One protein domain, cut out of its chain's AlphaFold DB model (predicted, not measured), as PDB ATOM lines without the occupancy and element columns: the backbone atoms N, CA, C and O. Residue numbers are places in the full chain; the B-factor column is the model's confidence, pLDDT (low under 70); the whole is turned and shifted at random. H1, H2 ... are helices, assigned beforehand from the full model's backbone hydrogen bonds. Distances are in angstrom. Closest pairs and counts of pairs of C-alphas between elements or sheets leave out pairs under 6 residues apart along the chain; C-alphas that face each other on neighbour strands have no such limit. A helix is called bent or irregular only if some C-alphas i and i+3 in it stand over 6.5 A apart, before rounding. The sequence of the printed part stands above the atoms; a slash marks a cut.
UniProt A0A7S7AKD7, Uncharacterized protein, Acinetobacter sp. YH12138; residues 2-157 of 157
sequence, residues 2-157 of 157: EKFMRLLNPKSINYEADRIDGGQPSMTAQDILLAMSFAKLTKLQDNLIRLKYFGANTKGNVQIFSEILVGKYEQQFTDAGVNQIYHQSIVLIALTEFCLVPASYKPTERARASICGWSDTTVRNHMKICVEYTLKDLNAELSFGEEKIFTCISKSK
ATOM      1  N   GLU A   2    -140.687  47.278  22.562       60.88
ATOM      2  CA  GLU A   2    -139.557  47.858  21.813       60.88
ATOM      3  C   GLU A   2    -138.152  47.561  22.391       60.88
ATOM      4  O   GLU A   2    -137.236  47.248  21.636       60.88
ATOM      5  N   LYS A   3    -137.966  47.592  23.726       67.62
ATOM      6  CA  LYS A   3    -136.663  47.320  24.377       67.62
ATOM      7  C   LYS A   3    -136.066  45.957  23.990       67.62
ATOM      8  O   LYS A   3    -134.859  45.876  23.808       67.62
ATOM      9  N   PHE A   4    -136.889  44.915  23.848       69.19
ATOM     10  CA  PHE A   4    -136.411  43.580  23.468       69.19
ATOM     11  C   PHE A   4    -136.084  43.514  21.976       69.19
ATOM     12  O   PHE A   4    -135.041  42.994  21.606       69.19
ATOM     13  N   MET A   5    -136.897  44.136  21.120       74.31
ATOM     14  CA  MET A   5    -136.630  44.187  19.676       74.31
ATOM     15  C   MET A   5    -135.346  44.954  19.328       74.31
ATOM     16  O   MET A   5    -134.703  44.651  18.325       74.31
ATOM     17  N   ARG A   6    -134.902  45.889  20.183       70.88
ATOM     18  CA  ARG A   6    -133.589  46.547  20.049       70.88
ATOM     19  C   ARG A   6    -132.405  45.581  20.157       70.88
ATOM     20  O   ARG A   6    -131.334  45.923  19.667       70.88
ATOM     21  N   LEU A   7    -132.592  44.375  20.709       70.50
ATOM     22  CA  LEU A   7    -131.557  43.334  20.714       70.50
ATOM     23  C   LEU A   7    -131.166  42.871  19.298       70.50
ATOM     24  O   LEU A   7    -130.115  42.267  19.108       70.50
ATOM     25  N   LEU A   8    -132.006  43.160  18.303       72.31
ATOM     26  CA  LEU A   8    -131.804  42.767  16.911       72.31
ATOM     27  C   LEU A   8    -130.957  43.783  16.127       72.31
ATOM     28  O   LEU A   8    -130.536  43.489  15.010       72.31
ATOM     29  N   ASN A   9    -130.670  44.952  16.715       71.19
ATOM     30  CA  ASN A   9    -129.765  45.936  16.138       71.19
ATOM     31  C   ASN A   9    -128.435  45.966  16.920       71.19
ATOM     32  O   ASN A   9    -128.389  46.490  18.037       71.19
ATOM     33  N   PRO A  10    -127.321  45.494  16.332       59.44
ATOM     34  CA  PRO A  10    -126.032  45.419  17.021       59.44
ATOM     35  C   PRO A  10    -125.448  46.791  17.392       59.44
ATOM     36  O   PRO A  10    -124.571  46.866  18.244       59.44
ATOM     37  N   LYS A  11    -125.927  47.894  16.791       58.16
ATOM     38  CA  LYS A  11    -125.457  49.256  17.104       58.16
ATOM     39  C   LYS A  11    -126.125  49.881  18.331       58.16
ATOM     40  O   LYS A  11    -125.645  50.904  18.808       58.16
ATOM     41  N   SER A  12    -127.239  49.325  18.811       54.84
ATOM     42  CA  SER A  12    -128.001  49.892  19.934       54.84
ATOM     43  C   SER A  12    -127.749  49.213  21.279       54.84
ATOM     44  O   SER A  12    -128.365  49.612  22.263       54.84
ATOM     45  N   ILE A  13    -126.880  48.202  21.327       53.47
ATOM     46  CA  ILE A  13    -126.610  47.412  22.531       53.47
ATOM     47  C   ILE A  13    -125.165  47.661  22.944       53.47
ATOM     48  O   ILE A  13    -124.236  47.355  22.197       53.47
ATOM     49  N   ASN A  14    -124.971  48.203  24.142       54.62
ATOM     50  CA  ASN A  14    -123.658  48.212  24.764       54.62
ATOM     51  C   ASN A  14    -123.531  46.939  25.606       54.62
ATOM     52  O   ASN A  14    -123.907  46.934  26.773       54.62
ATOM     53  N   TYR A  15    -123.011  45.864  25.009       52.34
ATOM     54  CA  TYR A  15    -122.868  44.559  25.669       52.34
ATOM     55  C   TYR A  15    -122.022  44.601  26.960       52.34
ATOM     56  O   TYR A  15    -122.130  43.693  27.780       52.34
ATOM     57  N   GLU A  16    -121.201  45.641  27.172       46.19
ATOM     58  CA  GLU A  16    -120.412  45.818  28.399       46.19
ATOM     59  C   GLU A  16    -121.165  46.555  29.519       46.19
ATOM     60  O   GLU A  16    -120.940  46.259  30.693       46.19
ATOM     61  N   ALA A  17    -122.056  47.497  29.179       51.47
ATOM     62  CA  ALA A  17    -122.860  48.252  30.150       51.47
ATOM     63  C   ALA A  17    -124.197  47.562  30.470       51.47
ATOM     64  O   ALA A  17    -124.640  47.570  31.617       51.47
ATOM     65  N   ASP A  18    -124.805  46.912  29.478       49.78
ATOM     66  CA  ASP A  18    -125.986  46.065  29.627       49.78
ATOM     67  C   ASP A  18    -125.565  44.618  29.944       49.78
ATOM     68  O   ASP A  18    -126.014  43.677  29.292       49.78
ATOM     69  N   ARG A  19    -124.685  44.401  30.936       43.88
ATOM     70  CA  ARG A  19    -124.473  43.044  31.472       43.88
ATOM     71  C   ARG A  19    -125.782  42.559  32.085       43.88
ATOM     72  O   ARG A  19    -126.197  43.032  33.142       43.88
ATOM     73  N   ILE A  20    -126.430  41.602  31.431       49.72
ATOM     74  CA  ILE A  20    -127.727  41.047  31.833       49.72
ATOM     75  C   ILE A  20    -127.544  39.775  32.685       49.72
ATOM     76  O   ILE A  20    -128.295  38.812  32.545       49.72
ATOM     77  N   ASP A  21    -126.548  39.770  33.579       42.84
ATOM     78  CA  ASP A  21    -126.093  38.574  34.317       42.84
ATOM     79  C   ASP A  21    -126.574  38.556  35.784       42.84
ATOM     80  O   ASP A  21    -125.932  38.014  36.680       42.84
ATOM     81  N   GLY A  22    -127.743  39.144  36.051       41.16
ATOM     82  CA  GLY A  22    -128.379  39.188  37.375       41.16
ATOM     83  C   GLY A  22    -129.114  37.904  37.795       41.16
ATOM     84  O   GLY A  22    -130.192  37.998  38.376       41.16
ATOM     85  N   GLY A  23    -128.588  36.713  37.492       41.81
ATOM     86  CA  GLY A  23    -129.070  35.440  38.065       41.81
ATOM     87  C   GLY A  23    -130.398  34.868  37.532       41.81
ATOM     88  O   GLY A  23    -130.915  33.909  38.100       41.81
ATOM     89  N   GLN A  24    -130.949  35.402  36.441       48.38
ATOM     90  CA  GLN A  24    -132.045  34.796  35.669       48.38
ATOM     91  C   GLN A  24    -131.607  34.711  34.202       48.38
ATOM     92  O   GLN A  24    -130.981  35.669  33.745       48.38
ATOM     93  N   PRO A  25    -131.912  33.629  33.452       54.31
ATOM     94  CA  PRO A  25    -131.572  33.560  32.035       54.31
ATOM     95  C   PRO A  25    -132.264  34.715  31.313       54.31
ATOM     96  O   PRO A  25    -133.493  34.788  31.210       54.31
ATOM     97  N   SER A  26    -131.455  35.686  30.909       65.94
ATOM     98  CA  SER A  26    -131.910  36.892  30.255       65.94
ATOM     99  C   SER A  26    -132.193  36.606  28.790       65.94
ATOM    100  O   SER A  26    -131.476  35.868  28.125       65.94
ATOM    101  N   MET A  27    -133.289  37.175  28.298       70.25
ATOM    102  CA  MET A  27    -133.732  36.999  26.920       70.25
ATOM    103  C   MET A  27    -132.681  37.553  25.957       70.25
ATOM    104  O   MET A  27    -132.329  38.732  26.031       70.25
ATOM    105  N   THR A  28    -132.195  36.703  25.061       78.31
ATOM    106  CA  THR A  28    -131.136  37.017  24.099       78.31
ATOM    107  C   THR A  28    -131.710  37.372  22.726       78.31
ATOM    108  O   THR A  28    -132.878  37.123  22.421       78.31
ATOM    109  N   ALA A  29    -130.867  37.912  21.839       77.12
ATOM    110  CA  ALA A  29    -131.232  38.079  20.432       77.12
ATOM    111  C   ALA A  29    -131.594  36.736  19.759       77.12
ATOM    112  O   ALA A  29    -132.451  36.712  18.879       77.12
ATOM    113  N   GLN A  30    -130.987  35.620  20.190       78.12
ATOM    114  CA  GLN A  30    -131.282  34.284  19.657       78.12
ATOM    115  C   GLN A  30    -132.703  33.839  20.013       78.12
ATOM    116  O   GLN A  30    -133.415  33.348  19.138       78.12
ATOM    117  N   ASP A  31    -133.147  34.089  21.248       79.38
ATOM    118  CA  ASP A  31    -134.512  33.767  21.688       79.38
ATOM    119  C   ASP A  31    -135.558  34.540  20.878       79.38
ATOM    120  O   ASP A  31    -136.587  33.995  20.480       79.38
ATOM    121  N   ILE A  32    -135.271  35.810  20.572       81.88
ATOM    122  CA  ILE A  32    -136.163  36.654  19.769       81.88
ATOM    123  C   ILE A  32    -136.194  36.190  18.313       81.88
ATOM    124  O   ILE A  32    -137.274  36.086  17.737       81.88
ATOM    125  N   LEU A  33    -135.042  35.866  17.721       84.06
ATOM    126  CA  LEU A  33    -134.976  35.321  16.362       84.06
ATOM    127  C   LEU A  33    -135.718  33.982  16.252       84.06
ATOM    128  O   LEU A  33    -136.446  33.755  15.282       84.06
ATOM    129  N   LEU A  34    -135.587  33.118  17.260       84.06
ATOM    130  CA  LEU A  34    -136.321  31.860  17.325       84.06
ATOM    131  C   LEU A  34    -137.829  32.119  17.419       84.06
ATOM    132  O   LEU A  34    -138.594  31.569  16.628       84.06
ATOM    133  N   ALA A  35    -138.265  33.012  18.306       85.62
ATOM    134  CA  ALA A  35    -139.672  33.373  18.430       85.62
ATOM    135  C   ALA A  35    -140.245  33.981  17.141       85.62
ATOM    136  O   ALA A  35    -141.344  33.611  16.731       85.62
ATOM    137  N   MET A  36    -139.487  34.843  16.453       88.69
ATOM    138  CA  MET A  36    -139.858  35.383  15.141       88.69
ATOM    139  C   MET A  36    -140.136  34.280  14.117       88.69
ATOM    140  O   MET A  36    -141.121  34.373  13.385       88.69
ATOM    141  N   SER A  37    -139.324  33.216  14.101       87.75
ATOM    142  CA  SER A  37    -139.508  32.090  13.175       87.75
ATOM    143  C   SER A  37    -140.841  31.349  13.377       87.75
ATOM    144  O   SER A  37    -141.410  30.827  12.419       87.75
ATOM    145  N   PHE A  38    -141.392  31.379  14.597       90.12
ATOM    146  CA  PHE A  38    -142.672  30.752  14.944       90.12
ATOM    147  C   PHE A  38    -143.857  31.730  15.004       90.12
ATOM    148  O   PHE A  38    -145.007  31.289  15.041       90.12
ATOM    149  N   ALA A  39    -143.609  33.042  14.963       90.44
ATOM    150  CA  ALA A  39    -144.615  34.088  15.162       90.44
ATOM    151  C   ALA A  39    -145.650  34.213  14.026       90.44
ATOM    152  O   ALA A  39    -146.621  34.956  14.167       90.44
ATOM    153  N   LYS A  40    -145.474  33.495  12.903       93.56
ATOM    154  CA  LYS A  40    -146.369  33.540  11.724       93.56
ATOM    155  C   LYS A  40    -146.666  34.983  11.286       93.56
ATOM    156  O   LYS A  40    -147.821  35.408  11.149       93.56
ATOM    157  N   LEU A  41    -145.597  35.757  11.113       94.25
ATOM    158  CA  LEU A  41    -145.667  37.134  10.637       94.25
ATOM    159  C   LEU A  41    -146.184  37.178   9.198       94.25
ATOM    160  O   LEU A  41    -145.884  36.304   8.383       94.25
ATOM    161  N   THR A  42    -146.955  38.214   8.868       96.44
ATOM    162  CA  THR A  42    -147.265  38.494   7.462       96.44
ATOM    163  C   THR A  42    -146.010  39.002   6.748       96.44
ATOM    164  O   THR A  42    -145.074  39.493   7.381       96.44
ATOM    165  N   LYS A  43    -145.996  38.948   5.409       94.56
ATOM    166  CA  LYS A  43    -144.886  39.507   4.616       94.56
ATOM    167  C   LYS A  43    -144.647  40.991   4.918       94.56
ATOM    168  O   LYS A  43    -143.505  41.436   4.905       94.56
ATOM    169  N   LEU A  44    -145.712  41.751   5.185       95.25
ATOM    170  CA  LEU A  44    -145.599  43.154   5.572       95.25
ATOM    171  C   LEU A  44    -144.914  43.283   6.936       95.25
ATOM    172  O   LEU A  44    -143.910  43.975   7.042       95.25
ATOM    173  N   GLN A  45    -145.406  42.558   7.943       96.31
ATOM    174  CA  GLN A  45    -144.869  42.589   9.307       96.31
ATOM    175  C   GLN A  45    -143.381  42.220   9.349       96.31
ATOM    176  O   GLN A  45    -142.595  42.943   9.955       96.31
ATOM    177  N   ASP A  46    -142.976  41.155   8.648       94.69
ATOM    178  CA  ASP A  46    -141.568  40.741   8.572       94.69
ATOM    179  C   ASP A  46    -140.679  41.854   7.992       94.69
ATOM    180  O   ASP A  46    -139.648  42.207   8.568       94.69
ATOM    181  N   ASN A  47    -141.103  42.483   6.895       95.06
ATOM    182  CA  ASN A  47    -140.332  43.561   6.282       95.06
ATOM    183  C   ASN A  47    -140.300  44.841   7.130       95.06
ATOM    184  O   ASN A  47    -139.255  45.485   7.204       95.06
ATOM    185  N   LEU A  48    -141.395  45.202   7.807       96.00
ATOM    186  CA  LEU A  48    -141.407  46.355   8.717       96.00
ATOM    187  C   LEU A  48    -140.455  46.148   9.895       96.00
ATOM    188  O   LEU A  48    -139.726  47.070  10.256       96.00
ATOM    189  N   ILE A  49    -140.392  44.931  10.438       94.38
ATOM    190  CA  ILE A  49    -139.430  44.568  11.483       94.38
ATOM    191  C   ILE A  49    -137.999  44.674  10.962       94.38
ATOM    192  O   ILE A  49    -137.149  45.253  11.636       94.38
ATOM    193  N   ARG A  50    -137.717  44.193   9.745       93.00
ATOM    194  CA  ARG A  50    -136.380  44.331   9.146       93.00
ATOM    195  C   ARG A  50    -135.986  45.794   8.951       93.00
ATOM    196  O   ARG A  50    -134.860  46.172   9.276       93.00
ATOM    197  N   LEU A  51    -136.909  46.618   8.455       93.50
ATOM    198  CA  LEU A  51    -136.701  48.056   8.283       93.50
ATOM    199  C   LEU A  51    -136.439  48.742   9.629       93.50
ATOM    200  O   LEU A  51    -135.506  49.531   9.739       93.50
ATOM    201  N   LYS A  52    -137.222  48.426  10.663       91.69
ATOM    202  CA  LYS A  52    -137.146  49.106  11.961       91.69
ATOM    203  C   LYS A  52    -135.987  48.626  12.837       91.69
ATOM    204  O   LYS A  52    -135.376  49.439  13.527       91.69
ATOM    205  N   TYR A  53    -135.679  47.328  12.805       89.25
ATOM    206  CA  TYR A  53    -134.793  46.687  13.779       89.25
ATOM    207  C   TYR A  53    -133.539  46.043  13.179       89.25
ATOM    208  O   TYR A  53    -132.543  45.954  13.882       89.25
ATOM    209  N   PHE A  54    -133.528  45.623  11.907       88.06
ATOM    210  CA  PHE A  54    -132.380  44.886  11.330       88.06
ATOM    211  C   PHE A  54    -131.459  45.788  10.492       88.06
ATOM    212  O   PHE A  54    -130.590  45.304   9.771       88.06
ATOM    213  N   GLY A  55    -131.664  47.107  10.533       86.50
ATOM    214  CA  GLY A  55    -130.886  48.053   9.729       86.50
ATOM    215  C   GLY A  55    -131.139  47.941   8.223       86.50
ATOM    216  O   GLY A  55    -130.314  48.388   7.429       86.50
ATOM    217  N   ALA A  56    -132.272  47.359   7.806       91.88
ATOM    218  CA  ALA A  56    -132.645  47.282   6.394       91.88
ATOM    219  C   ALA A  56    -133.204  48.610   5.843       91.88
ATOM    220  O   ALA A  56    -133.536  48.684   4.663       91.88
ATOM    221  N   ASN A  57    -133.299  49.659   6.665       92.62
ATOM    222  CA  ASN A  57    -133.788  51.002   6.334       92.62
ATOM    223  C   ASN A  57    -132.822  51.828   5.462       92.62
ATOM    224  O   ASN A  57    -132.679  53.031   5.656       92.62
ATOM    225  N   THR A  58    -132.140  51.228   4.487       94.81
ATOM    226  CA  THR A  58    -131.350  52.011   3.524       94.81
ATOM    227  C   THR A  58    -132.278  52.859   2.649       94.81
ATOM    228  O   THR A  58    -133.416  52.471   2.381       94.81
ATOM    229  N   LYS A  59    -131.796  54.007   2.148       92.81
ATOM    230  CA  LYS A  59    -132.586  54.862   1.239       92.81
ATOM    231  C   LYS A  59    -133.114  54.086   0.025       92.81
ATOM    232  O   LYS A  59    -134.268  54.254  -0.344       92.81
ATOM    233  N   GLY A  60    -132.286  53.209  -0.551       95.44
ATOM    234  CA  GLY A  60    -132.677  52.362  -1.682       95.44
ATOM    235  C   GLY A  60    -133.783  51.370  -1.323       95.44
ATOM    236  O   GLY A  60    -134.762  51.260  -2.056       95.44
ATOM    237  N   ASN A  61    -133.685  50.706  -0.168       95.44
ATOM    238  CA  ASN A  61    -134.732  49.789   0.278       95.44
ATOM    239  C   ASN A  61    -136.043  50.527   0.547       95.44
ATOM    240  O   ASN A  61    -137.087  50.060   0.113       95.44
ATOM    241  N   VAL A  62    -135.998  51.683   1.215       96.75
ATOM    242  CA  VAL A  62    -137.189  52.506   1.485       96.75
ATOM    243  C   VAL A  62    -137.863  52.951   0.186       96.75
ATOM    244  O   VAL A  62    -139.086  52.873   0.085       96.75
ATOM    245  N   GLN A  63    -137.081  53.337  -0.825       96.31
ATOM    246  CA  GLN A  63    -137.588  53.691  -2.148       96.31
ATOM    247  C   GLN A  63    -138.317  52.512  -2.814       96.31
ATOM    248  O   GLN A  63    -139.493  52.638  -3.154       96.31
ATOM    249  N   ILE A  64    -137.668  51.348  -2.914       96.12
ATOM    250  CA  ILE A  64    -138.262  50.133  -3.501       96.12
ATOM    251  C   ILE A  64    -139.533  49.729  -2.744       96.12
ATOM    252  O   ILE A  64    -140.559  49.405  -3.341       96.12
ATOM    253  N   PHE A  65    -139.489  49.767  -1.412       95.75
ATOM    254  CA  PHE A  65    -140.634  49.398  -0.591       95.75
ATOM    255  C   PHE A  65    -141.798  50.374  -0.759       95.75
ATOM    256  O   PHE A  65    -142.952  49.948  -0.737       95.75
ATOM    257  N   SER A  66    -141.508  51.661  -0.972       96.50
ATOM    258  CA  SER A  66    -142.540  52.661  -1.232       96.50
ATOM    259  C   SER A  66    -143.309  52.369  -2.515       96.50
ATOM    260  O   SER A  66    -144.529  52.447  -2.502       96.50
ATOM    261  N   GLU A  67    -142.618  51.945  -3.577       96.31
ATOM    262  CA  GLU A  67    -143.215  51.593  -4.871       96.31
ATOM    263  C   GLU A  67    -144.108  50.358  -4.760       96.31
ATOM    264  O   GLU A  67    -145.250  50.367  -5.216       96.31
ATOM    265  N   ILE A  68    -143.621  49.316  -4.082       95.25
ATOM    266  CA  ILE A  68    -144.373  48.071  -3.886       95.25
ATOM    267  C   ILE A  68    -145.627  48.314  -3.035       95.25
ATOM    268  O   ILE A  68    -146.689  47.759  -3.319       95.25
ATOM    269  N   LEU A  69    -145.522  49.132  -1.983       95.88
ATOM    270  CA  LEU A  69    -146.626  49.356  -1.050       95.88
ATOM    271  C   LEU A  69    -147.716  50.288  -1.574       95.88
ATOM    272  O   LEU A  69    -148.802  50.273  -0.995       95.88
ATOM    273  N   VAL A  70    -147.499  51.018  -2.674       96.56
ATOM    274  CA  VAL A  70    -148.573  51.791  -3.326       96.56
ATOM    275  C   VAL A  70    -149.803  50.910  -3.556       96.56
ATOM    276  O   VAL A  70    -150.899  51.280  -3.150       96.56
ATOM    277  N   GLY A  71    -149.615  49.689  -4.069       94.94
ATOM    278  CA  GLY A  71    -150.721  48.768  -4.345       94.94
ATOM    279  C   GLY A  71    -151.565  48.384  -3.120       94.94
ATOM    280  O   GLY A  71    -152.745  48.083  -3.273       94.94
ATOM    281  N   LYS A  72    -151.007  48.425  -1.897       95.56
ATOM    282  CA  LYS A  72    -151.764  48.168  -0.654       95.56
ATOM    283  C   LYS A  72    -152.721  49.318  -0.322       95.56
ATOM    284  O   LYS A  72    -153.786  49.065   0.234       95.56
ATOM    285  N   TYR A  73    -152.328  50.554  -0.630       96.94
ATOM    286  CA  TYR A  73    -153.040  51.772  -0.236       96.94
ATOM    287  C   TYR A  73    -153.799  52.443  -1.395       96.94
ATOM    288  O   TYR A  73    -154.569  53.369  -1.157       96.94
ATOM    289  N   GLU A  74    -153.627  51.965  -2.633       95.25
ATOM    290  CA  GLU A  74    -154.162  52.566  -3.865       95.25
ATOM    291  C   GLU A  74    -155.654  52.905  -3.773       95.25
ATOM    292  O   GLU A  74    -156.056  54.035  -4.055       95.25
ATOM    293  N   GLN A  75    -156.475  51.945  -3.331       95.38
ATOM    294  CA  GLN A  75    -157.920  52.147  -3.216       95.38
ATOM    295  C   GLN A  75    -158.247  53.250  -2.207       95.38
ATOM    296  O   GLN A  75    -159.052  54.126  -2.488       95.38
ATOM    297  N   GLN A  76    -157.577  53.256  -1.057       95.75
ATOM    298  CA  GLN A  76    -157.828  54.226   0.010       95.75
ATOM    299  C   GLN A  76    -157.412  55.641  -0.404       95.75
ATOM    300  O   GLN A  76    -158.078  56.610  -0.047       95.75
ATOM    301  N   PHE A  77    -156.326  55.772  -1.168       97.06
ATOM    302  CA  PHE A  77    -155.916  57.056  -1.732       97.06
ATOM    303  C   PHE A  77    -156.893  57.540  -2.807       97.06
ATOM    304  O   PHE A  77    -157.263  58.715  -2.812       97.06
ATOM    305  N   THR A  78    -157.371  56.626  -3.652       95.44
ATOM    306  CA  THR A  78    -158.377  56.919  -4.681       95.44
ATOM    307  C   THR A  78    -159.698  57.369  -4.054       95.44
ATOM    308  O   THR A  78    -160.249  58.392  -4.457       95.44
ATOM    309  N   ASP A  79    -160.166  56.675  -3.014       95.69
ATOM    310  CA  ASP A  79    -161.388  57.015  -2.273       95.69
ATOM    311  C   ASP A  79    -161.271  58.374  -1.562       95.69
ATOM    312  O   ASP A  79    -162.253  59.101  -1.420       95.69
ATOM    313  N   ALA A  80    -160.055  58.751  -1.154       94.31
ATOM    314  CA  ALA A  80    -159.749  60.067  -0.597       94.31
ATOM    315  C   ALA A  80    -159.608  61.173  -1.668       94.31
ATOM    316  O   ALA A  80    -159.326  62.323  -1.324       94.31
ATOM    317  N   GLY A  81    -159.786  60.851  -2.954       95.50
ATOM    318  CA  GLY A  81    -159.677  61.795  -4.067       95.50
ATOM    319  C   GLY A  81    -158.243  62.249  -4.362       95.50
ATOM    320  O   GLY A  81    -158.040  63.299  -4.976       95.50
ATOM    321  N   VAL A  82    -157.238  61.495  -3.907       96.69
ATOM    322  CA  VAL A  82    -155.831  61.810  -4.160       96.69
ATOM    323  C   VAL A  82    -155.467  61.421  -5.589       96.69
ATOM    324  O   VAL A  82    -155.835  60.360  -6.084       96.69
ATOM    325  N   ASN A  83    -154.727  62.294  -6.272       96.75
ATOM    326  CA  ASN A  83    -154.212  61.983  -7.600       96.75
ATOM    327  C   ASN A  83    -153.085  60.940  -7.512       96.75
ATOM    328  O   ASN A  83    -152.158  61.091  -6.711       96.75
ATOM    329  N   GLN A  84    -153.124  59.949  -8.403       96.25
ATOM    330  CA  GLN A  84    -152.168  58.845  -8.476       96.25
ATOM    331  C   GLN A  84    -150.698  59.289  -8.520       96.25
ATOM    332  O   GLN A  84    -149.838  58.622  -7.944       96.25
ATOM    333  N   ILE A  85    -150.399  60.456  -9.108       97.06
ATOM    334  CA  ILE A  85    -149.035  61.018  -9.139       97.06
ATOM    335  C   ILE A  85    -148.431  61.229  -7.739       97.06
ATOM    336  O   ILE A  85    -147.212  61.311  -7.594       97.06
ATOM    337  N   TYR A  86    -149.265  61.320  -6.698       97.62
ATOM    338  CA  TYR A  86    -148.831  61.531  -5.319       97.62
ATOM    339  C   TYR A  86    -148.731  60.240  -4.500       97.62
ATOM    340  O   TYR A  86    -148.138  60.270  -3.423       97.62
ATOM    341  N   HIS A  87    -149.265  59.110  -4.972       98.06
ATOM    342  CA  HIS A  87    -149.400  57.897  -4.154       98.06
ATOM    343  C   HIS A  87    -148.050  57.376  -3.659       98.06
ATOM    344  O   HIS A  87    -147.852  57.183  -2.460       98.06
ATOM    345  N   GLN A  88    -147.076  57.237  -4.560       97.81
ATOM    346  CA  GLN A  88    -145.723  56.828  -4.182       97.81
ATOM    347  C   GLN A  88    -145.084  57.821  -3.205       97.81
ATOM    348  O   GLN A  88    -144.468  57.411  -2.226       97.81
ATOM    349  N   SER A  89    -145.262  59.127  -3.435       98.19
ATOM    350  CA  SER A  89    -144.718  60.173  -2.557       98.19
ATOM    351  C   SER A  89    -145.285  60.076  -1.139       98.19
ATOM    352  O   SER A  89    -144.537  60.206  -0.172       98.19
ATOM    353  N   ILE A  90    -146.582  59.792  -1.006       98.44
ATOM    354  CA  ILE A  90    -147.245  59.585   0.286       98.44
ATOM    355  C   ILE A  90    -146.610  58.408   1.031       98.44
ATOM    356  O   ILE A  90    -146.206  58.553   2.188       98.44
ATOM    357  N   VAL A  91    -146.476  57.261   0.361       98.31
ATOM    358  CA  VAL A  91    -145.905  56.052   0.968       98.31
ATOM    359  C   VAL A  91    -144.423  56.249   1.304       98.31
ATOM    360  O   VAL A  91    -143.981  55.851   2.380       98.31
ATOM    361  N   LEU A  92    -143.659  56.912   0.432       98.38
ATOM    362  CA  LEU A  92    -142.243  57.214   0.645       98.38
ATOM    363  C   LEU A  92    -142.029  58.093   1.881       98.38
ATOM    364  O   LEU A  92    -141.155  57.801   2.704       98.38
ATOM    365  N   ILE A  93    -142.835  59.147   2.038       98.25
ATOM    366  CA  ILE A  93    -142.795  60.000   3.229       98.25
ATOM    367  C   ILE A  93    -143.110  59.164   4.471       98.25
ATOM    368  O   ILE A  93    -142.336  59.191   5.427       98.25
ATOM    369  N   ALA A  94    -144.202  58.395   4.450       98.06
ATOM    370  CA  ALA A  94    -144.617  57.590   5.595       98.06
ATOM    371  C   ALA A  94    -143.543  56.566   6.002       98.06
ATOM    372  O   ALA A  94    -143.218  56.459   7.181       98.06
ATOM    373  N   LEU A  95    -142.926  55.862   5.047       97.62
ATOM    374  CA  LEU A  95    -141.836  54.922   5.329       97.62
ATOM    375  C   LEU A  95    -140.580  55.621   5.860       97.62
ATOM    376  O   LEU A  95    -139.922  55.104   6.766       97.62
ATOM    377  N   THR A  96    -140.253  56.801   5.333       97.25
ATOM    378  CA  THR A  96    -139.116  57.594   5.816       97.25
ATOM    379  C   THR A  96    -139.345  58.030   7.263       97.25
ATOM    380  O   THR A  96    -138.489  57.801   8.117       97.25
ATOM    381  N   GLU A  97    -140.521  58.575   7.578       96.25
ATOM    382  CA  GLU A  97    -140.902  58.936   8.951       96.25
ATOM    383  C   GLU A  97    -141.037  57.704   9.863       96.25
ATOM    384  O   GLU A  97    -140.822  57.792  11.069       96.25
ATOM    385  N   PHE A  98    -141.331  56.532   9.303       95.88
ATOM    386  CA  PHE A  98    -141.409  55.290  10.057       95.88
ATOM    387  C   PHE A  98    -140.032  54.755  10.471       95.88
ATOM    388  O   PHE A  98    -139.890  54.302  11.607       95.88
ATOM    389  N   CYS A  99    -139.014  54.774   9.601       94.19
ATOM    390  CA  CYS A  99    -137.759  54.046   9.860       94.19
ATOM    391  C   CYS A  99    -136.457  54.843   9.715       94.19
ATOM    392  O   CYS A  99    -135.411  54.323  10.098       94.19
ATOM    393  N   LEU A 100    -136.481  56.076   9.208       93.50
ATOM    394  CA  LEU A 100    -135.270  56.857   8.910       93.50
ATOM    395  C   LEU A 100    -135.105  58.128   9.750       93.50
ATOM    396  O   LEU A 100    -134.095  58.820   9.616       93.50
ATOM    397  N   VAL A 101    -136.063  58.439  10.619       90.50
ATOM    398  CA  VAL A 101    -136.030  59.641  11.458       90.50
ATOM    399  C   VAL A 101    -135.691  59.312  12.917       90.50
ATOM    400  O   VAL A 101    -136.039  58.234  13.408       90.50
ATOM    401  N   PRO A 102    -135.017  60.225  13.641       86.88
ATOM    402  CA  PRO A 102    -134.790  60.063  15.073       86.88
ATOM    403  C   PRO A 102    -136.100  60.188  15.859       86.88
ATOM    404  O   PRO A 102    -137.046  60.832  15.412       86.88
ATOM    405  N   ALA A 103    -136.133  59.662  17.085       80.75
ATOM    406  CA  ALA A 103    -137.310  59.745  17.959       80.75
ATOM    407  C   ALA A 103    -137.743  61.190  18.292       80.75
ATOM    408  O   ALA A 103    -138.899  61.431  18.617       80.75
ATOM    409  N   SER A 104    -136.824  62.156  18.201       88.12
ATOM    410  CA  SER A 104    -137.091  63.584  18.409       88.12
ATOM    411  C   SER A 104    -137.605  64.313  17.161       88.12
ATOM    412  O   SER A 104    -137.863  65.517  17.224       88.12
ATOM    413  N   TYR A 105    -137.733  63.620  16.025       90.88
ATOM    414  CA  TYR A 105    -138.213  64.210  14.782       90.88
ATOM    415  C   TYR A 105    -139.644  64.729  14.931       90.88
ATOM    416  O   TYR A 105    -140.526  64.049  15.451       90.88
ATOM    417  N   LYS A 106    -139.875  65.944  14.428       92.06
ATOM    418  CA  LYS A 106    -141.200  66.555  14.341       92.06
ATOM    419  C   LYS A 106    -141.589  66.668  12.868       92.06
ATOM    420  O   LYS A 106    -140.916  67.407  12.143       92.06
ATOM    421  N   PRO A 107    -142.646  65.970  12.419       92.44
ATOM    422  CA  PRO A 107    -143.126  66.085  11.051       92.44
ATOM    423  C   PRO A 107    -143.494  67.531  10.717       92.44
ATOM    424  O   PRO A 107    -144.223  68.186  11.461       92.44
ATOM    425  N   THR A 108    -142.996  68.024   9.587       95.56
ATOM    426  CA  THR A 108    -143.396  69.318   9.018       95.56
ATOM    427  C   THR A 108    -143.595  69.161   7.520       95.56
ATOM    428  O   THR A 108    -142.928  68.348   6.879       95.56
ATOM    429  N   GLU A 109    -144.477  69.964   6.933       96.25
ATOM    430  CA  GLU A 109    -144.739  69.945   5.491       96.25
ATOM    431  C   GLU A 109    -143.462  70.239   4.688       96.25
ATOM    432  O   GLU A 109    -143.240  69.632   3.644       96.25
ATOM    433  N   ARG A 110    -142.569  71.086   5.219       95.50
ATOM    434  CA  ARG A 110    -141.258  71.378   4.618       95.50
ATOM    435  C   ARG A 110    -140.314  70.173   4.633       95.50
ATOM    436  O   ARG A 110    -139.651  69.910   3.634       95.50
ATOM    437  N   ALA A 111    -140.235  69.444   5.747       95.31
ATOM    438  CA  ALA A 111    -139.415  68.235   5.822       95.31
ATOM    439  C   ALA A 111    -139.955  67.155   4.872       95.31
ATOM    440  O   ALA A 111    -139.198  66.564   4.107       95.31
ATOM    441  N   ARG A 112    -141.276  66.973   4.836       97.25
ATOM    442  CA  ARG A 112    -141.947  66.043   3.921       97.25
ATOM    443  C   ARG A 112    -141.727  66.404   2.447       97.25
ATOM    444  O   ARG A 112    -141.403  65.525   1.658       97.25
ATOM    445  N   ALA A 113    -141.790  67.689   2.100       97.12
ATOM    446  CA  ALA A 113    -141.442  68.199   0.773       97.12
ATOM    447  C   ALA A 113    -140.003  67.840   0.364       97.12
ATOM    448  O   ALA A 113    -139.766  67.407  -0.759       97.12
ATOM    449  N   SER A 114    -139.045  67.935   1.293       95.69
ATOM    450  CA  SER A 114    -137.651  67.550   1.020       95.69
ATOM    451  C   SER A 114    -137.457  66.051   0.765       95.69
ATOM    452  O   SER A 114    -136.482  65.670   0.122       95.69
ATOM    453  N   ILE A 115    -138.379  65.208   1.244       95.69
ATOM    454  CA  ILE A 115    -138.347  63.755   1.033       95.69
ATOM    455  C   ILE A 115    -138.875  63.400  -0.362       95.69
ATOM    456  O   ILE A 115    -138.274  62.575  -1.043       95.69
ATOM    457  N   CYS A 116    -139.992  64.001  -0.786       95.06
ATOM    458  CA  CYS A 116    -140.687  63.614  -2.018       95.06
ATOM    459  C   CYS A 116    -140.424  64.521  -3.231       95.06
ATOM    460  O   CYS A 116    -140.846  64.187  -4.333       95.06
ATOM    461  N   GLY A 117    -139.767  65.669  -3.049       95.00
ATOM    462  CA  GLY A 117    -139.447  66.608  -4.132       95.00
ATOM    463  C   GLY A 117    -140.593  67.534  -4.559       95.00
ATOM    464  O   GLY A 117    -140.395  68.375  -5.432       95.00
ATOM    465  N   TRP A 118    -141.773  67.430  -3.942       97.31
ATOM    466  CA  TRP A 118    -142.891  68.353  -4.162       97.31
ATOM    467  C   TRP A 118    -142.800  69.597  -3.277       97.31
ATOM    468  O   TRP A 118    -142.083  69.617  -2.280       97.31
ATOM    469  N   SER A 119    -143.576  70.636  -3.600       97.69
ATOM    470  CA  SER A 119    -143.686  71.811  -2.728       97.69
ATOM    471  C   SER A 119    -144.364  71.468  -1.394       97.69
ATOM    472  O   SER A 119    -145.212  70.575  -1.318       97.69
ATOM    473  N   ASP A 120    -144.048  72.219  -0.336       96.69
ATOM    474  CA  ASP A 120    -144.694  72.086   0.977       96.69
ATOM    475  C   ASP A 120    -146.218  72.295   0.893       96.69
ATOM    476  O   ASP A 120    -146.987  71.646   1.601       96.69
ATOM    477  N   THR A 121    -146.659  73.161  -0.019       97.38
ATOM    478  CA  THR A 121    -148.069  73.447  -0.290       97.38
ATOM    479  C   THR A 121    -148.761  72.259  -0.948       97.38
ATOM    480  O   THR A 121    -149.857  71.886  -0.533       97.38
ATOM    481  N   THR A 122    -148.100  71.594  -1.899       97.38
ATOM    482  CA  THR A 122    -148.594  70.341  -2.489       97.38
ATOM    483  C   THR A 122    -148.739  69.264  -1.415       97.38
ATOM    484  O   THR A 122    -149.774  68.605  -1.338       97.38
ATOM    485  N   VAL A 123    -147.738  69.114  -0.539       97.69
ATOM    486  CA  VAL A 123    -147.793  68.148   0.570       97.69
ATOM    487  C   VAL A 123    -148.965  68.452   1.501       97.69
ATOM    488  O   VAL A 123    -149.743  67.551   1.820       97.69
ATOM    489  N   ARG A 124    -149.120  69.717   1.909       97.12
ATOM    490  CA  ARG A 124    -150.192  70.170   2.803       97.12
ATOM    491  C   ARG A 124    -151.577  69.867   2.240       97.12
ATOM    492  O   ARG A 124    -152.419  69.358   2.973       97.12
ATOM    493  N   ASN A 125    -151.785  70.169   0.961       96.38
ATOM    494  CA  ASN A 125    -153.106  70.140   0.343       96.38
ATOM    495  C   ASN A 125    -153.504  68.751  -0.174       96.38
ATOM    496  O   ASN A 125    -154.691  68.452  -0.208       96.38
ATOM    497  N   HIS A 126    -152.538  67.914  -0.574       96.50
ATOM    498  CA  HIS A 126    -152.835  66.651  -1.265       96.50
ATOM    499  C   HIS A 126    -152.359  65.394  -0.539       96.50
ATOM    500  O   HIS A 126    -152.903  64.324  -0.781       96.50
ATOM    501  N   MET A 127    -151.338  65.486   0.317       97.50
ATOM    502  CA  MET A 127    -150.661  64.290   0.839       97.50
ATOM    503  C   MET A 127    -150.785  64.132   2.350       97.50
ATOM    504  O   MET A 127    -150.771  63.008   2.841       97.50
ATOM    505  N   LYS A 128    -150.897  65.234   3.101       96.50
ATOM    506  CA  LYS A 128    -150.760  65.257   4.565       96.50
ATOM    507  C   LYS A 128    -151.597  64.195   5.282       96.50
ATOM    508  O   LYS A 128    -151.043  63.424   6.061       96.50
ATOM    509  N   ILE A 129    -152.898  64.154   5.001       96.25
ATOM    510  CA  ILE A 129    -153.839  63.241   5.667       96.25
ATOM    511  C   ILE A 129    -153.483  61.785   5.350       96.25
ATOM    512  O   ILE A 129    -153.394  60.955   6.251       96.25
ATOM    513  N   CYS A 130    -153.217  61.480   4.079       97.69
ATOM    514  CA  CYS A 130    -152.864  60.131   3.653       97.69
ATOM    515  C   CYS A 130    -151.505  59.687   4.210       97.69
ATOM    516  O   CYS A 130    -151.378  58.538   4.612       97.69
ATOM    517  N   VAL A 131    -150.524  60.588   4.334       98.00
ATOM    518  CA  VAL A 131    -149.240  60.292   4.997       98.00
ATOM    519  C   VAL A 131    -149.464  59.897   6.456       98.00
ATOM    520  O   VAL A 131    -148.911  58.900   6.912       98.00
ATOM    521  N   GLU A 132    -150.272  60.661   7.192       96.62
ATOM    522  CA  GLU A 132    -150.566  60.389   8.604       96.62
ATOM    523  C   GLU A 132    -151.313  59.063   8.783       96.62
ATOM    524  O   GLU A 132    -150.972  58.273   9.665       96.62
ATOM    525  N   TYR A 133    -152.281  58.789   7.908       96.25
ATOM    526  CA  TYR A 133    -152.991  57.516   7.865       96.25
ATOM    527  C   TYR A 133    -152.048  56.338   7.583       96.25
ATOM    528  O   TYR A 133    -152.020  55.378   8.355       96.25
ATOM    529  N   THR A 134    -151.237  56.421   6.524       98.06
ATOM    530  CA  THR A 134    -150.294  55.361   6.149       98.06
ATOM    531  C   THR A 134    -149.275  55.128   7.259       98.06
ATOM    532  O   THR A 134    -149.038  53.988   7.644       98.06
ATOM    533  N   LEU A 135    -148.717  56.189   7.848       97.12
ATOM    534  CA  LEU A 135    -147.789  56.066   8.971       97.12
ATOM    535  C   LEU A 135    -148.446  55.378  10.177       97.12
ATOM    536  O   LEU A 135    -147.817  54.544  10.830       97.12
ATOM    537  N   LYS A 136    -149.709  55.701  10.477       97.31
ATOM    538  CA  LYS A 136    -150.462  55.050  11.555       97.31
ATOM    539  C   LYS A 136    -150.663  53.556  11.284       97.31
ATOM    540  O   LYS A 136    -150.436  52.760  12.192       97.31
ATOM    541  N   ASP A 137    -151.034  53.181  10.061       97.88
ATOM    542  CA  ASP A 137    -151.198  51.780   9.649       97.88
ATOM    543  C   ASP A 137    -149.882  50.992   9.762       97.88
ATOM    544  O   ASP A 137    -149.848  49.930  10.377       97.88
ATOM    545  N   LEU A 138    -148.767  51.558   9.281       97.81
ATOM    546  CA  LEU A 138    -147.442  50.935   9.389       97.81
ATOM    547  C   LEU A 138    -147.033  50.680  10.848       97.81
ATOM    548  O   LEU A 138    -146.513  49.612  11.170       97.81
ATOM    549  N   ASN A 139    -147.279  51.640  11.744       96.94
ATOM    550  CA  ASN A 139    -146.991  51.463  13.170       96.94
ATOM    551  C   ASN A 139    -147.912  50.422  13.823       96.94
ATOM    552  O   ASN A 139    -147.453  49.659  14.672       96.94
ATOM    553  N   ALA A 140    -149.187  50.361  13.427       97.62
ATOM    554  CA  ALA A 140    -150.112  49.344  13.918       97.62
ATOM    555  C   ALA A 140    -149.682  47.936  13.474       97.62
ATOM    556  O   ALA A 140    -149.586  47.034  14.301       97.62
ATOM    557  N   GLU A 141    -149.333  47.762  12.197       97.44
ATOM    558  CA  GLU A 141    -148.820  46.497  11.663       97.44
ATOM    559  C   GLU A 141    -147.527  46.058  12.349       97.44
ATOM    560  O   GLU A 141    -147.389  44.886  12.707       97.44
ATOM    561  N   LEU A 142    -146.599  46.990  12.596       96.62
ATOM    562  CA  LEU A 142    -145.400  46.703  13.378       96.62
ATOM    563  C   LEU A 142    -145.769  46.204  14.784       96.62
ATOM    564  O   LEU A 142    -145.289  45.150  15.195       96.62
ATOM    565  N   SER A 143    -146.658  46.915  15.484       95.88
ATOM    566  CA  SER A 143    -147.096  46.552  16.837       95.88
ATOM    567  C   SER A 143    -147.758  45.173  16.882       95.88
ATOM    568  O   SER A 143    -147.469  44.389  17.784       95.88
ATOM    569  N   PHE A 144    -148.605  44.836  15.904       96.50
ATOM    570  CA  PHE A 144    -149.199  43.500  15.804       96.50
ATOM    571  C   PHE A 144    -148.144  42.419  15.536       96.50
ATOM    572  O   PHE A 144    -148.243  41.307  16.057       96.50
ATOM    573  N   GLY A 145    -147.120  42.729  14.735       95.12
ATOM    574  CA  GLY A 145    -145.976  41.842  14.528       95.12
ATOM    575  C   GLY A 145    -145.190  41.593  15.818       95.12
ATOM    576  O   GLY A 145    -144.901  40.444  16.152       95.12
ATOM    577  N   GLU A 146    -144.891  42.649  16.575       93.19
ATOM    578  CA  GLU A 146    -144.211  42.557  17.873       93.19
ATOM    579  C   GLU A 146    -144.997  41.719  18.886       93.19
ATOM    580  O   GLU A 146    -144.420  40.871  19.567       93.19
ATOM    581  N   GLU A 147    -146.313  41.915  18.964       93.44
ATOM    582  CA  GLU A 147    -147.182  41.169  19.873       93.44
ATOM    583  C   GLU A 147    -147.180  39.665  19.561       93.44
ATOM    584  O   GLU A 147    -147.087  38.834  20.473       93.44
ATOM    585  N   LYS A 148    -147.205  39.293  18.274       93.56
ATOM    586  CA  LYS A 148    -147.086  37.889  17.851       93.56
ATOM    587  C   LYS A 148    -145.763  37.273  18.296       93.56
ATOM    588  O   LYS A 148    -145.761  36.163  18.825       93.56
ATOM    589  N   ILE A 149    -144.652  37.992  18.115       90.31
ATOM    590  CA  ILE A 149    -143.322  37.535  18.548       90.31
ATOM    591  C   ILE A 149    -143.312  37.337  20.057       90.31
ATOM    592  O   ILE A 149    -142.911  36.282  20.544       90.31
ATOM    593  N   PHE A 150    -143.807  38.319  20.806       86.25
ATOM    594  CA  PHE A 150    -143.799  38.258  22.258       86.25
ATOM    595  C   PHE A 150    -144.690  37.136  22.803       86.25
ATOM    596  O   PHE A 150    -144.307  36.460  23.754       86.25
ATOM    597  N   THR A 151    -145.825  36.872  22.154       89.00
ATOM    598  CA  THR A 151    -146.699  35.738  22.482       89.00
ATOM    599  C   THR A 151    -145.985  34.394  22.312       89.00
ATOM    600  O   THR A 151    -146.229  33.462  23.077       89.00
ATOM    601  N   CYS A 152    -145.101  34.259  21.320       85.81
ATOM    602  CA  CYS A 152    -144.277  33.060  21.172       85.81
ATOM    603  C   CYS A 152    -143.266  32.932  22.314       85.81
ATOM    604  O   CYS A 152    -143.117  31.848  22.865       85.81
ATOM    605  N   ILE A 153    -142.641  34.038  22.718       81.44
ATOM    606  CA  ILE A 153    -141.674  34.048  23.818       81.44
ATOM    607  C   ILE A 153    -142.343  33.719  25.161       81.44
ATOM    608  O   ILE A 153    -141.791  32.966  25.960       81.44
ATOM    609  N   SER A 154    -143.535  34.261  25.421       77.88
ATOM    610  CA  SER A 154    -144.249  34.037  26.680       77.88
ATOM    611  C   SER A 154    -144.791  32.617  26.824       77.88
ATOM    612  O   SER A 154    -144.952  32.158  27.945       77.88
ATOM    613  N   LYS A 155    -145.058  31.917  25.713       67.19
ATOM    614  CA  LYS A 155    -145.452  30.497  25.706       67.19
ATOM    615  C   LYS A 155    -144.287  29.535  25.940       67.19
ATOM    616  O   LYS A 155    -144.527  28.367  26.225       67.19
ATOM    617  N   SER A 156    -143.050  29.995  25.764       55.00
ATOM    618  CA  SER A 156    -141.837  29.198  25.986       55.00
ATOM    619  C   SER A 156    -141.342  29.231  27.439       55.00
ATOM    620  O   SER A 156    -140.309  28.630  27.726       55.00
ATOM    621  N   LYS A 157    -142.054  29.927  28.335       47.94
ATOM    622  CA  LYS A 157    -141.852  29.912  29.790       47.94
ATOM    623  C   LYS A 157    -142.948  29.099  30.463       47.94
ATOM    624  O   LYS A 157    -142.613  28.427  31.459       47.94
TER     625      LYS A 157
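This is residues 2 to 157 of the 157 residues of an uncharacterized protein of Acinetobacter sp. YH12138 (UniProt A0A7S7AKD7). One very long helix, H7, runs along most of the length of an elongated, all-helix domain, and H2, H3, H5 and H6 cross it one after another, H2 near its last residues and H6 at its first. H4 packs on H5, H1 packs on H2, and at the H1 and H2 end residues 13 to 19 and 21 to 26 stick out from the body. The printed part has 156 residues with seven named helices, H1 to H7 in that order, and no named strand. It is only just compact, close to loose, with a radius of gyration of the C-alphas of 17.9 A and spans of 57 by 31 by 22 A.

H1 is residues 2 to 8, 10.5 A long, and begins with C-alpha 2 at (-139.557, 47.858, 21.813). H2 is residues 29 to 38, 14.7 A, and H3 is residues 43 to 53, 15.4 A. H4, residues 59 to 79, is 29.1 A long, with a kink of 64 degrees near residue 73; it is irregular, C-alphas 72 and 75 being 7.8 A apart. H5, residues 84 to 99, is 23.8 A long and irregular, with C-alphas 85 and 88 7.3 A apart. H6 is residues 109 to 116, 10.6 A. H7, residues 120 to 155, is 48.4 A long, with a kink of 69 degrees near residue 127; it is irregular, C-alphas 126 and 129 being 7.8 A apart, and ends with C-alpha 155 at (-145.452, 30.497, 25.706).

H5 and H7 are the hub, touching four helices each. They touch each other at a steep tilt of 47 degrees, the same way; their closest C-alphas, of Ala 94 and Leu 135, are 4.9 A apart. H7 touches H2 with residues 149 to 153 alone, about perpendicular at 85 degrees, closest at the C-alphas of Met 36 and Ile 149, 5.3 A. H4 touches H5 at a steep tilt of 54 degrees, opposite ways, with the C-alphas of Ser 66 and Leu 92 closest at 4.9 A. H1 and H6 are apart. Every O i to N i+4 pair is within hydrogen-bond range in H2, H3 and H6, against 12 of 17 in H4, 10 of 12 in H5, 29 of 32 in H7 and 1 of 3 in H1, where 3 of 4 O i to N i+3 pairs are.

The two C-alphas farthest apart, of Gly 23 and Asn 83, are 58.5 A apart. The printed part has no cut. The link from H1 to H2, 20 residues, is long. The mean pLDDT of the printed part is 87.0; residues 2 to 4, 10 to 26 and 155 to 157 are under 70.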